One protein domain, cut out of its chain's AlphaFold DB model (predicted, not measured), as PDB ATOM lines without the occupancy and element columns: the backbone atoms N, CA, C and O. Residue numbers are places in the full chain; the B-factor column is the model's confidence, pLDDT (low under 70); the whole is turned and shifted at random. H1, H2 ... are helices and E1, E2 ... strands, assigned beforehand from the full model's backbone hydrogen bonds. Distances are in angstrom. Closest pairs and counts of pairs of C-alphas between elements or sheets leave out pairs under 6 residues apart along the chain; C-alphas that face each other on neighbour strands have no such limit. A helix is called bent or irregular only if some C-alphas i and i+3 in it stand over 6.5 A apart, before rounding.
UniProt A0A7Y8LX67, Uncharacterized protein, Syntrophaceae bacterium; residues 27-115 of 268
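Overview. This is residues 27 to 115 of the 268 residues of an uncharacterized protein of Syntrophaceae bacterium (UniProt A0A7Y8LX67). Look for a strongly twisted sheet of four antiparallel strands, with H1 crossing over one of its faces and the other face bare. The link after H1 runs on along the covered face toward H2, near one end of the long axis, where residues 58 to 63, of which 58 to 60 belong to H2, stick out. The 89 printed residues hold two named helices and four named strands, in the order H1 H2 E1 E2 E3 E4; the sheet's order is E1 - E2 - E3 - E4, and the class is mixed, helices and strands. The whole is compact, with a radius of gyration of the C-alphas of 14.0 A, yet elongated, spanning 44 by 25 by 22 A.

Along the chain. Find C-alpha 34 at (-21.900, 58.725, 22.739); from there H1 runs through residues 34 to 47, 16.7 A long. It is irregular: C-alphas 36 and 39 are 9.2 A apart. H2 follows at residues 57 to 60. Then come E1, residues 68 to 77, 27.7 A; E2, residues 80 to 88, 25.9 A; E3, residues 98 to 105, 23.3 A; and E4, residues 111 to 113, ending at C-alpha 113, (-38.042, 46.509, 11.133).

Arrangement. The strands form a meander, each the antiparallel neighbour of the one before, in three hairpins. Look for N 70 and O 86 at 3.0 A between E1 and E2, N 83 and O 102 at 2.9 A between E2 and E3, and N 103 and O 112 at 2.8 A between E3 and E4. Residues 30 to 31 pair antiparallel with residues 75 to 76 of E1. H1 is on the sheet at a height of 9.1 A, across the strands, at 79 degrees to E2 on the local plane. Its closest C-alphas to E1 are those of Ser 45 and Ile 71, 7.5 A apart. In H1, 8 of 10 O i to N i+4 pairs are within hydrogen-bond range; H2 is too short for such a pair. H2 is not on the sheet, and H1 and H2 are apart.

Size, cuts and confidence. The C-alphas farthest apart, those of Asp 27 and Ala 58, are 45.2 A from each other. The printed part has no cut and no long link. Its mean pLDDT is 94.3, and residue 61 alone is under 70.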
ATOM      1  N   ASP A  27     -22.846  62.860   4.633       86.69
ATOM      2  CA  ASP A  27     -22.836  62.179   3.330       86.69
ATOM      3  C   ASP A  27     -22.032  60.873   3.326       86.69
ATOM      4  O   ASP A  27     -21.962  60.195   2.304       86.69
ATOM      5  N   THR A  28     -21.463  60.485   4.465       92.69
ATOM      6  CA  THR A  28     -20.738  59.226   4.652       92.69
ATOM      7  C   THR A  28     -21.371  58.425   5.777       92.69
ATOM      8  O   THR A  28     -21.795  58.994   6.786       92.69
ATOM      9  N   PHE A  29     -21.415  57.103   5.621       96.31
ATOM     10  CA  PHE A  29     -21.852  56.230   6.702       96.31
ATOM     11  C   PHE A  29     -20.889  56.308   7.886       96.31
ATOM     12  O   PHE A  29     -19.671  56.303   7.698       96.31
ATOM     13  N   ARG A  30     -21.439  56.339   9.101       95.56
ATOM     14  CA  ARG A  30     -20.668  56.251  10.342       95.56
ATOM     15  C   ARG A  30     -21.427  55.486  11.413       95.56
ATOM     16  O   ARG A  30     -22.654  55.546  11.475       95.56
ATOM     17  N   TRP A  31     -20.686  54.806  12.277       97.00
ATOM     18  CA  TRP A  31     -21.220  54.286  13.528       97.00
ATOM     19  C   TRP A  31     -21.270  55.418  14.544       97.00
ATOM     20  O   TRP A  31     -20.252  56.056  14.766       97.00
ATOM     21  N   LEU A  32     -22.431  55.665  15.145       96.50
ATOM     22  CA  LEU A  32     -22.539  56.637  16.224       96.50
ATOM     23  C   LEU A  32     -21.941  56.071  17.508       96.50
ATOM     24  O   LEU A  32     -22.168  54.907  17.852       96.50
ATOM     25  N   THR A  33     -21.257  56.937  18.244       96.00
ATOM     26  CA  THR A  33     -20.871  56.725  19.639       96.00
ATOM     27  C   THR A  33     -21.428  57.857  20.500       96.00
ATOM     28  O   THR A  33     -21.875  58.886  19.978       96.00
ATOM     29  N   GLU A  34     -21.435  57.676  21.822       93.19
ATOM     30  CA  GLU A  34     -21.900  58.725  22.739       93.19
ATOM     31  C   GLU A  34     -21.054  59.997  22.635       93.19
ATOM     32  O   GLU A  34     -21.588  61.098  22.740       93.19
ATOM     33  N   GLU A  35     -19.754  59.856  22.385       94.44
ATOM     34  CA  GLU A  35     -18.823  60.975  22.240       94.44
ATOM     35  C   GLU A  35     -19.088  61.784  20.969       94.44
ATOM     36  O   GLU A  35     -18.928  63.004  20.969       94.44
ATOM     37  N   GLU A  36     -19.490  61.122  19.882       91.25
ATOM     38  CA  GLU A  36     -19.720  61.785  18.602       91.25
ATOM     39  C   GLU A  36     -21.069  62.504  18.526       91.25
ATOM     40  O   GLU A  36     -21.159  63.573  17.920       91.25
ATOM     41  N   ASP A  37     -22.139  61.881  19.037       94.69
ATOM     42  CA  ASP A  37     -23.510  62.354  18.808       94.69
ATOM     43  C   ASP A  37     -24.512  61.817  19.847       94.69
ATOM     44  O   ASP A  37     -25.460  61.079  19.548       94.69
ATOM     45  N   LYS A  38     -24.298  62.200  21.109       96.12
ATOM     46  CA  LYS A  38     -25.174  61.827  22.228       96.12
ATOM     47  C   LYS A  38     -26.637  62.216  22.003       96.12
ATOM     48  O   LYS A  38     -27.534  61.458  22.368       96.12
ATOM     49  N   GLU A  39     -26.893  63.383  21.415       96.12
ATOM     50  CA  GLU A  39     -28.255  63.883  21.191       96.12
ATOM     51  C   GLU A  39     -29.034  62.980  20.231       96.12
ATOM     52  O   GLU A  39     -30.172  62.601  20.524       96.12
ATOM     53  N   THR A  40     -28.411  62.557  19.127       96.06
ATOM     54  CA  THR A  40     -29.039  61.620  18.189       96.06
ATOM     55  C   THR A  40     -29.280  60.255  18.835       96.06
ATOM     56  O   THR A  40     -30.348  59.673  18.643       96.06
ATOM     57  N   LEU A  41     -28.352  59.749  19.653       97.44
ATOM     58  CA  LEU A  41     -28.536  58.483  20.376       97.44
ATOM     59  C   LEU A  41     -29.667  58.538  21.413       97.44
ATOM     60  O   LEU A  41     -30.443  57.584  21.520       97.44
ATOM     61  N   ILE A  42     -29.814  59.657  22.130       97.12
ATOM     62  CA  ILE A  42     -30.946  59.888  23.042       97.12
ATOM     63  C   ILE A  42     -32.253  59.896  22.249       97.12
ATOM     64  O   ILE A  42     -33.205  59.207  22.621       97.12
ATOM     65  N   LYS A  43     -32.293  60.625  21.130       97.12
ATOM     66  CA  LYS A  43     -33.466  60.686  20.254       97.12
ATOM     67  C   LYS A  43     -33.856  59.299  19.737       97.12
ATOM     68  O   LYS A  43     -35.026  58.933  19.791       97.12
ATOM     69  N   ILE A  44     -32.893  58.497  19.290       98.12
ATOM     70  CA  ILE A  44     -33.143  57.120  18.843       98.12
ATOM     71  C   ILE A  44     -33.650  56.261  20.006       98.12
ATOM     72  O   ILE A  44     -34.659  55.582  19.851       98.12
ATOM     73  N   SER A  45     -33.028  56.334  21.183       97.94
ATOM     74  CA  SER A  45     -33.495  55.610  22.376       97.94
ATOM     75  C   SER A  45     -34.958  55.916  22.702       97.94
ATOM     76  O   SER A  45     -35.729  55.004  22.986       97.94
ATOM     77  N   GLN A  46     -35.370  57.181  22.576       98.12
ATOM     78  CA  GLN A  46     -36.762  57.592  22.764       98.12
ATOM     79  C   GLN A  46     -37.690  56.992  21.700       98.12
ATOM     80  O   GLN A  46     -38.744  56.455  22.042       98.12
ATOM     81  N   VAL A  47     -37.289  57.026  20.423       98.38
ATOM     82  CA  VAL A  47     -38.056  56.434  19.313       98.38
ATOM     83  C   VAL A  47     -38.240  54.927  19.497       98.38
ATOM     84  O   VAL A  47     -39.308  54.406  19.180       98.38
ATOM     85  N   PHE A  48     -37.249  54.229  20.052       98.50
ATOM     86  CA  PHE A  48     -37.274  52.779  20.282       98.50
ATOM     87  C   PHE A  48     -37.721  52.367  21.692       98.50
ATOM     88  O   PHE A  48     -37.527  51.219  22.087       98.50
ATOM     89  N   THR A  49     -38.352  53.266  22.458       98.19
ATOM     90  CA  THR A  49     -38.776  52.981  23.844       98.19
ATOM     91  C   THR A  49     -39.598  51.693  23.955       98.19
ATOM     92  O   THR A  49     -39.418  50.942  24.908       98.19
ATOM     93  N   ASP A  50     -40.485  51.412  22.995       97.19
ATOM     94  CA  ASP A  50     -41.330  50.213  23.036       97.19
ATOM     95  C   ASP A  50     -40.561  48.922  22.732       97.19
ATOM     96  O   ASP A  50     -40.769  47.920  23.411       97.19
ATOM     97  N   GLU A  51     -39.645  48.929  21.761       97.25
ATOM     98  CA  GLU A  51     -38.809  47.769  21.428       97.25
ATOM     99  C   GLU A  51     -37.807  47.451  22.535       97.25
ATOM    100  O   GLU A  51     -37.414  46.298  22.683       97.25
ATOM    101  N   LEU A  52     -37.417  48.456  23.322       97.75
ATOM    102  CA  LEU A  52     -36.505  48.315  24.453       97.75
ATOM    103  C   LEU A  52     -37.200  47.855  25.743       97.75
ATOM    104  O   LEU A  52     -36.522  47.560  26.727       97.75
ATOM    105  N   LYS A  53     -38.537  47.759  25.764       97.00
ATOM    106  CA  LYS A  53     -39.254  47.229  26.930       97.00
ATOM    107  C   LYS A  53     -38.951  45.738  27.117       97.00
ATOM    108  O   LYS A  53     -39.025  44.980  26.141       97.00
ATOM    109  N   PRO A  54     -38.683  45.301  28.362       96.06
ATOM    110  CA  PRO A  54     -38.655  43.890  28.711       96.06
ATOM    111  C   PRO A  54     -39.921  43.182  28.239       96.06
ATOM    112  O   PRO A  54     -41.021  43.741  28.271       96.06
ATOM    113  N   ASP A  55     -39.751  41.945  27.807       94.81
ATOM    114  CA  ASP A  55     -40.858  41.047  27.525       94.81
ATOM    115  C   ASP A  55     -41.685  40.767  28.791       94.81
ATOM    116  O   ASP A  55     -41.145  40.669  29.890       94.81
ATOM    117  N   ASP A  56     -43.005  40.635  28.634       92.44
ATOM    118  CA  ASP A  56     -43.920  40.195  29.692       92.44
ATOM    119  C   ASP A  56     -44.036  38.659  29.633       92.44
ATOM    120  O   ASP A  56     -44.661  38.142  28.695       92.44
ATOM    121  N   PRO A  57     -43.459  37.906  30.595       89.12
ATOM    122  CA  PRO A  57     -43.463  36.443  30.561       89.12
ATOM    123  C   PRO A  57     -44.868  35.843  30.469       89.12
ATOM    124  O   PRO A  57     -45.052  34.798  29.846       89.12
ATOM    125  N   ALA A  58     -45.877  36.524  31.025       89.81
ATOM    126  CA  ALA A  58     -47.259  36.054  31.006       89.81
ATOM    127  C   ALA A  58     -47.916  36.166  29.618       89.81
ATOM    128  O   ALA A  58     -48.919  35.503  29.362       89.81
ATOM    129  N   LYS A  59     -47.369  36.994  28.716       90.12
ATOM    130  CA  LYS A  59     -47.925  37.241  27.372       90.12
ATOM    131  C   LYS A  59     -47.171  36.538  26.246       90.12
ATOM    132  O   LYS A  59     -47.675  36.501  25.128       90.12
ATOM    133  N   ILE A  60     -45.964  36.040  26.516       84.62
ATOM    134  CA  ILE A  60     -45.032  35.561  25.481       84.62
ATOM    135  C   ILE A  60     -44.871  34.037  25.489       84.62
ATOM    136  O   ILE A  60     -44.439  33.468  24.483       84.62
ATOM    137  N   GLY A  61     -45.308  33.359  26.556       69.56
ATOM    138  CA  GLY A  61     -45.376  31.897  26.602       69.56
ATOM    139  C   GLY A  61     -46.095  31.325  25.366       69.56
ATOM    140  O   GLY A  61     -47.153  31.835  24.990       69.56
ATOM    141  N   PRO A  62     -45.533  30.300  24.693       79.38
ATOM    142  CA  PRO A  62     -44.447  29.408  25.125       79.38
ATOM    143  C   PRO A  62     -43.020  29.860  24.748       79.38
ATOM    144  O   PRO A  62     -42.086  29.074  24.876       79.38
ATOM    145  N   ARG A  63     -42.824  31.082  24.235       80.50
ATOM    146  CA  ARG A  63     -41.490  31.573  23.851       80.50
ATOM    147  C   ARG A  63     -40.710  32.059  25.072       80.50
ATOM    148  O   ARG A  63     -41.292  32.537  26.043       80.50
ATOM    149  N   LEU A  64     -39.388  31.970  24.979       83.50
ATOM    150  CA  LEU A  64     -38.451  32.513  25.956       83.50
ATOM    151  C   LEU A  64     -38.584  34.051  26.024       83.50
ATOM    152  O   LEU A  64     -38.454  34.701  24.984       83.50
ATOM    153  N   PRO A  65     -38.884  34.646  27.195       90.75
ATOM    154  CA  PRO A  65     -38.975  36.096  27.329       90.75
ATOM    155  C   PRO A  65     -37.585  36.746  27.403       90.75
ATOM    156  O   PRO A  65     -36.733  36.328  28.185       90.75
ATOM    157  N   TYR A  66     -37.376  37.829  26.653       93.19
ATOM    158  CA  TYR A  66     -36.175  38.660  26.737       93.19
ATOM    159  C   TYR A  66     -36.394  39.835  27.696       93.19
ATOM    160  O   TYR A  66     -36.991  40.858  27.335       93.19
ATOM    161  N   LEU A  67     -35.920  39.698  28.937       94.25
ATOM    162  CA  LEU A  67     -36.131  40.697  29.988       94.25
ATOM    163  C   LEU A  67     -35.137  41.861  29.924       94.25
ATOM    164  O   LEU A  67     -35.332  42.871  30.599       94.25
ATOM    165  N   TYR A  68     -34.079  41.744  29.120       96.12
ATOM    166  CA  TYR A  68     -33.111  42.812  28.912       96.12
ATOM    167  C   TYR A  68     -32.930  43.090  27.421       96.12
ATOM    168  O   TYR A  68     -32.425  42.256  26.673       96.12
ATOM    169  N   LYS A  69     -33.344  44.281  26.982       97.44
ATOM    170  CA  LYS A  69     -33.190  44.741  25.599       97.44
ATOM    171  C   LYS A  69     -32.465  46.074  25.578       97.44
ATOM    172  O   LYS A  69     -32.690  46.920  26.441       97.44
ATOM    173  N   TYR A  70     -31.580  46.253  24.610       97.38
ATOM    174  CA  TYR A  70     -30.698  47.413  24.568       97.38
ATOM    175  C   TYR A  70     -30.280  47.749  23.135       97.38
ATOM    176  O   TYR A  70     -30.234  46.883  22.262       97.38
ATOM    177  N   ILE A  71     -29.966  49.018  22.879       97.94
ATOM    178  CA  ILE A  71     -29.378  49.425  21.601       97.94
ATOM    179  C   ILE A  71     -27.927  48.948  21.585       97.94
ATOM    180  O   ILE A  71     -27.102  49.428  22.356       97.94
ATOM    181  N   TYR A  72     -27.623  48.007  20.699       97.62
ATOM    182  CA  TYR A  72     -26.285  47.452  20.542       97.62
ATOM    183  C   TYR A  72     -25.408  48.334  19.649       97.62
ATOM    184  O   TYR A  72     -24.245  48.592  19.953       97.62
ATOM    185  N   LYS A  73     -25.960  48.803  18.522       97.88
ATOM    186  CA  LYS A  73     -25.221  49.644  17.576       97.88
ATOM    187  C   LYS A  73     -26.156  50.530  16.767       97.88
ATOM    188  O   LYS A  73     -27.248  50.108  16.394       97.88
ATOM    189  N   VAL A  74     -25.693  51.734  16.443       98.44
ATOM    190  CA  VAL A  74     -26.405  52.665  15.562       98.44
ATOM    191  C   VAL A  74     -25.468  53.140  14.469       98.44
ATOM    192  O   VAL A  74     -24.432  53.731  14.756       98.44
ATOM    193  N   GLY A  75     -25.826  52.887  13.217       97.88
ATOM    194  CA  GLY A  75     -25.137  53.424  12.050       97.88
ATOM    195  C   GLY A  75     -26.003  54.471  11.364       97.88
ATOM    196  O   GLY A  75     -27.200  54.256  11.218       97.88
ATOM    197  N   VAL A  76     -25.437  55.592  10.929       97.38
ATOM    198  CA  VAL A  76     -26.184  56.659  10.248       97.38
ATOM    199  C   VAL A  76     -25.596  56.921   8.876       97.38
ATOM    200  O   VAL A  76     -24.384  57.050   8.721       97.38
ATOM    201  N   PHE A  77     -26.478  57.044   7.889       97.31
ATOM    202  CA  PHE A  77     -26.169  57.576   6.572       97.31
ATOM    203  C   PHE A  77     -27.262  58.570   6.180       97.31
ATOM    204  O   PHE A  77     -28.435  58.203   6.060       97.31
ATOM    205  N   ARG A  78     -26.883  59.838   5.980       94.56
ATOM    206  CA  ARG A  78     -27.821  60.948   5.760       94.56
ATOM    207  C   ARG A  78     -28.863  61.016   6.885       94.56
ATOM    208  O   ARG A  78     -28.487  61.097   8.048       94.56
ATOM    209  N   SER A  79     -30.154  60.993   6.555       94.94
ATOM    210  CA  SER A  79     -31.258  61.011   7.521       94.94
ATOM    211  C   SER A  79     -31.708  59.619   7.968       94.94
ATOM    212  O   SER A  79     -32.662  59.523   8.731       94.94
ATOM    213  N   THR A  80     -31.062  58.540   7.515       97.00
ATOM    214  CA  THR A  80     -31.476  57.168   7.832       97.00
ATOM    215  C   THR A  80     -30.498  56.526   8.812       97.00
ATOM    216  O   THR A  80     -29.319  56.339   8.501       97.00
ATOM    217  N   ALA A  81     -31.002  56.114   9.971       98.19
ATOM    218  CA  ALA A  81     -30.286  55.286  10.925       98.19
ATOM    219  C   ALA A  81     -30.615  53.796  10.730       98.19
ATOM    220  O   ALA A  81     -31.778  53.412  10.601       98.19
ATOM    221  N   LEU A  82     -29.578  52.963  10.735       98.62
ATOM    222  CA  LEU A  82     -29.640  51.535  11.018       98.62
ATOM    223  C   LEU A  82     -29.474  51.354  12.526       98.62
ATOM    224  O   LEU A  82     -28.431  51.702  13.076       98.62
ATOM    225  N   VAL A  83     -30.478  50.790  13.186       98.69
ATOM    226  CA  VAL A  83     -30.467  50.536  14.629       98.69
ATOM    227  C   VAL A  83     -30.479  49.033  14.859       98.69
ATOM    228  O   VAL A  83     -31.378  48.343  14.382       98.69
ATOM    229  N   ILE A  84     -29.475  48.534  15.574       98.50
ATOM    230  CA  ILE A  84     -29.355  47.134  15.983       98.50
ATOM    231  C   ILE A  84     -29.690  47.050  17.471       98.50
ATOM    232  O   ILE A  84     -29.032  47.697  18.287       98.50
ATOM    233  N   ILE A  85     -30.709  46.268  17.818       98.44
ATOM    234  CA  ILE A  85     -31.170  46.045  19.191       98.44
ATOM    235  C   ILE A  85     -30.808  44.620  19.597       98.44
ATOM    236  O   ILE A  85     -31.175  43.673  18.902       98.44
ATOM    237  N   GLY A  86     -30.096  44.484  20.712       97.06
ATOM    238  CA  GLY A  86     -29.818  43.207  21.358       97.06
ATOM    239  C   GLY A  86     -30.944  42.828  22.316       97.06
ATOM    240  O   GLY A  86     -31.471  43.677  23.035       97.06
ATOM    241  N   HIS A  87     -31.318  41.557  22.301       95.88
ATOM    242  CA  HIS A  87     -32.315  40.924  23.150       95.88
ATOM    243  C   HIS A  87     -31.624  39.824  23.952       95.88
ATOM    244  O   HIS A  87     -31.063  38.890  23.378       95.88
ATOM    245  N   ARG A  88     -31.696  39.930  25.275       94.25
ATOM    246  CA  ARG A  88     -31.091  39.001  26.224       94.25
ATOM    247  C   ARG A  88     -32.130  38.558  27.244       94.25
ATOM    248  O   ARG A  88     -32.984  39.347  27.655       94.25
ATOM    249  N   GLU A  89     -32.061  37.295  27.649       91.25
ATOM    250  CA  GLU A  89     -32.970  36.719  28.647       91.25
ATOM    251  C   GLU A  89     -32.968  37.525  29.947       91.25
ATOM    252  O   GLU A  89     -34.019  37.899  30.453       91.25
ATOM    253  N   ASN A  90     -31.781  37.856  30.452       90.88
ATOM    254  CA  ASN A  90     -31.564  38.726  31.603       90.88
ATOM    255  C   ASN A  90     -30.198  39.416  31.468       90.88
ATOM    256  O   ASN A  90     -29.385  39.003  30.654       90.88
ATOM    257  N   LYS A  91     -29.919  40.466  32.246       89.88
ATOM    258  CA  LYS A  91     -28.697  41.278  32.087       89.88
ATOM    259  C   LYS A  91     -27.393  40.467  32.193       89.88
ATOM    260  O   LYS A  91     -26.430  40.787  31.493       89.88
ATOM    261  N   ASP A  92     -27.402  39.421  33.013       88.81
ATOM    262  CA  ASP A  92     -26.222  38.649  33.407       88.81
ATOM    263  C   ASP A  92     -26.069  37.330  32.620       88.81
ATOM    264  O   ASP A  92     -25.126  36.583  32.858       88.81
ATOM    265  N   HIS A  93     -26.973  37.046  31.675       85.00
ATOM    266  CA  HIS A  93     -26.938  35.842  30.843       85.00
ATOM    267  C   HIS A  93     -25.774  35.879  29.843       85.00
ATOM    268  O   HIS A  93     -25.526  36.914  29.220       85.00
ATOM    269  N   ASP A  94     -25.087  34.751  29.653       79.81
ATOM    270  CA  ASP A  94     -23.829  34.650  28.902       79.81
ATOM    271  C   ASP A  94     -23.924  33.868  27.580       79.81
ATOM    272  O   ASP A  94     -22.978  33.880  26.795       79.81
ATOM    273  N   THR A  95     -25.069  33.253  27.269       74.81
ATOM    274  CA  THR A  95     -25.243  32.384  26.084       74.81
ATOM    275  C   THR A  95     -25.364  33.124  24.744       74.81
ATOM    276  O   THR A  95     -25.589  32.505  23.705       74.81
ATOM    277  N   GLY A  96     -25.188  34.447  24.748       85.19
ATOM    278  CA  GLY A  96     -25.307  35.302  23.573       85.19
ATOM    279  C   GLY A  96     -26.675  35.969  23.437       85.19
ATOM    280  O   GLY A  96     -27.650  35.619  24.098       85.19
ATOM    281  N   ASP A  97     -26.727  36.971  22.561       93.31
ATOM    282  CA  ASP A  97     -27.908  37.812  22.369       93.31
ATOM    283  C   ASP A  97     -28.570  37.515  21.025       93.31
ATOM    284  O   ASP A  97     -27.890  37.244  20.030       93.31
ATOM    285  N   LEU A  98     -29.895  37.634  20.984       94.31
ATOM    286  CA  LEU A  98     -30.645  37.735  19.738       94.31
ATOM    287  C   LEU A  98     -30.622  39.190  19.269       94.31
ATOM    288  O   LEU A  98     -30.923  40.097  20.039       94.31
ATOM    289  N   PHE A  99     -30.343  39.431  17.993       96.56
ATOM    290  CA  PHE A  99     -30.310  40.781  17.444       96.56
ATOM    291  C   PHE A  99     -31.436  41.027  16.449       96.56
ATOM    292  O   PHE A  99     -31.695  40.228  15.549       96.56
ATOM    293  N   LEU A 100     -32.078  42.185  16.586       97.50
ATOM    294  CA  LEU A 100     -33.049  42.712  15.635       97.50
ATOM    295  C   LEU A 100     -32.523  44.008  15.025       97.50
ATOM    296  O   LEU A 100     -31.876  44.808  15.696       97.50
ATOM    297  N   SER A 101     -32.823  44.232  13.750       98.38
ATOM    298  CA  SER A 101     -32.374  45.411  13.016       98.38
ATOM    299  C   SER A 101     -33.553  46.241  12.516       98.38
ATOM    300  O   SER A 101     -34.612  45.728  12.143       98.38
ATOM    301  N   PHE A 102     -33.377  47.558  12.531       98.69
ATOM    302  CA  PHE A 102     -34.418  48.520  12.207       98.69
ATOM    303  C   PHE A 102     -33.858  49.672  11.384       98.69
ATOM    304  O   PHE A 102     -32.729  50.115  11.573       98.69
ATOM    305  N   ASN A 103     -34.697  50.192  10.499       98.62
ATOM    306  CA  ASN A 103     -34.550  51.533   9.962       98.62
ATOM    307  C   ASN A 103     -35.180  52.537  10.921       98.62
ATOM    308  O   ASN A 103     -36.232  52.247  11.490       98.62
ATOM    309  N   CYS A 104     -34.594  53.724  11.015       98.50
ATOM    310  CA  CYS A 104     -35.184  54.897  11.643       98.50
ATOM    311  C   CYS A 104     -34.874  56.135  10.794       98.50
ATOM    312  O   CYS A 104     -33.707  56.431  10.537       98.50
ATOM    313  N   ASP A 105     -35.900  56.837  10.327       97.75
ATOM    314  CA  ASP A 105     -35.738  58.143   9.695       97.75
ATOM    315  C   ASP A 105     -35.612  59.206  10.791       97.75
ATOM    316  O   ASP A 105     -36.544  59.472  11.546       97.75
ATOM    317  N   LEU A 106     -34.439  59.824  10.887       96.06
ATOM    318  CA  LEU A 106     -34.115  60.802  11.923       96.06
ATOM    319  C   LEU A 106     -34.864  62.127  11.757       96.06
ATOM    320  O   LEU A 106     -34.861  62.936  12.685       96.06
ATOM    321  N   SER A 107     -35.481  62.383  10.604       95.56
ATOM    322  CA  SER A 107     -36.276  63.589  10.365       95.56
ATOM    323  C   SER A 107     -37.731  63.415  10.799       95.56
ATOM    324  O   SER A 107     -38.292  64.328  11.402       95.56
ATOM    325  N   THR A 108     -38.316  62.236  10.569       96.88
ATOM    326  CA  THR A 108     -39.730  61.949  10.869       96.88
ATOM    327  C   THR A 108     -39.937  61.102  12.121       96.88
ATOM    328  O   THR A 108     -41.061  61.002  12.602       96.88
ATOM    329  N   ASN A 109     -38.870  60.506  12.661       97.19
ATOM    330  CA  ASN A 109     -38.894  59.479  13.707       97.19
ATOM    331  C   ASN A 109     -39.614  58.184  13.300       97.19
ATOM    332  O   ASN A 109     -39.909  57.343  14.153       97.19
ATOM    333  N   GLU A 110     -39.900  57.995  12.012       98.00
ATOM    334  CA  GLU A 110     -40.496  56.757  11.531       98.00
ATOM    335  C   GLU A 110     -39.482  55.619  11.607       98.00
ATOM    336  O   GLU A 110     -38.379  55.707  11.062       98.00
ATOM    337  N   LYS A 111     -39.878  54.511  12.236       97.88
ATOM    338  CA  LYS A 111     -39.079  53.288  12.311       97.88
ATOM    339  C   LYS A 111     -39.756  52.135  11.583       97.88
ATOM    340  O   LYS A 111     -40.980  52.030  11.545       97.88
ATOM    341  N   SER A 112     -38.956  51.237  11.020       98.31
ATOM    342  CA  SER A 112     -39.454  49.995  10.420       98.31
ATOM    343  C   SER A 112     -38.438  48.875  10.576       98.31
ATOM    344  O   SER A 112     -37.263  49.072  10.269       98.31
ATOM    345  N   ARG A 113     -38.895  47.695  11.000       97.94
ATOM    346  CA  ARG A 113     -38.042  46.509  11.133       97.94
ATOM    347  C   ARG A 113     -37.469  46.094   9.780       97.94
ATOM    348  O   ARG A 113     -38.183  46.083   8.777       97.94
ATOM    349  N   ILE A 114     -36.190  45.742   9.767       98.00
ATOM    350  CA  ILE A 114     -35.542  45.087   8.635       98.00
ATOM    351  C   ILE A 114     -35.775  43.591   8.822       98.00
ATOM    352  O   ILE A 114     -35.410  43.017   9.846       98.00
ATOM    353  N   GLN A 115     -36.468  42.982   7.865       94.94
ATOM    354  CA  GLN A 115     -36.768  41.557   7.914       94.94
ATOM    355  C   GLN A 115     -35.542  40.761   7.475       94.94
ATOM    356  O   GLN A 115     -34.912  41.107   6.475       94.94
TER     357      GLN A 115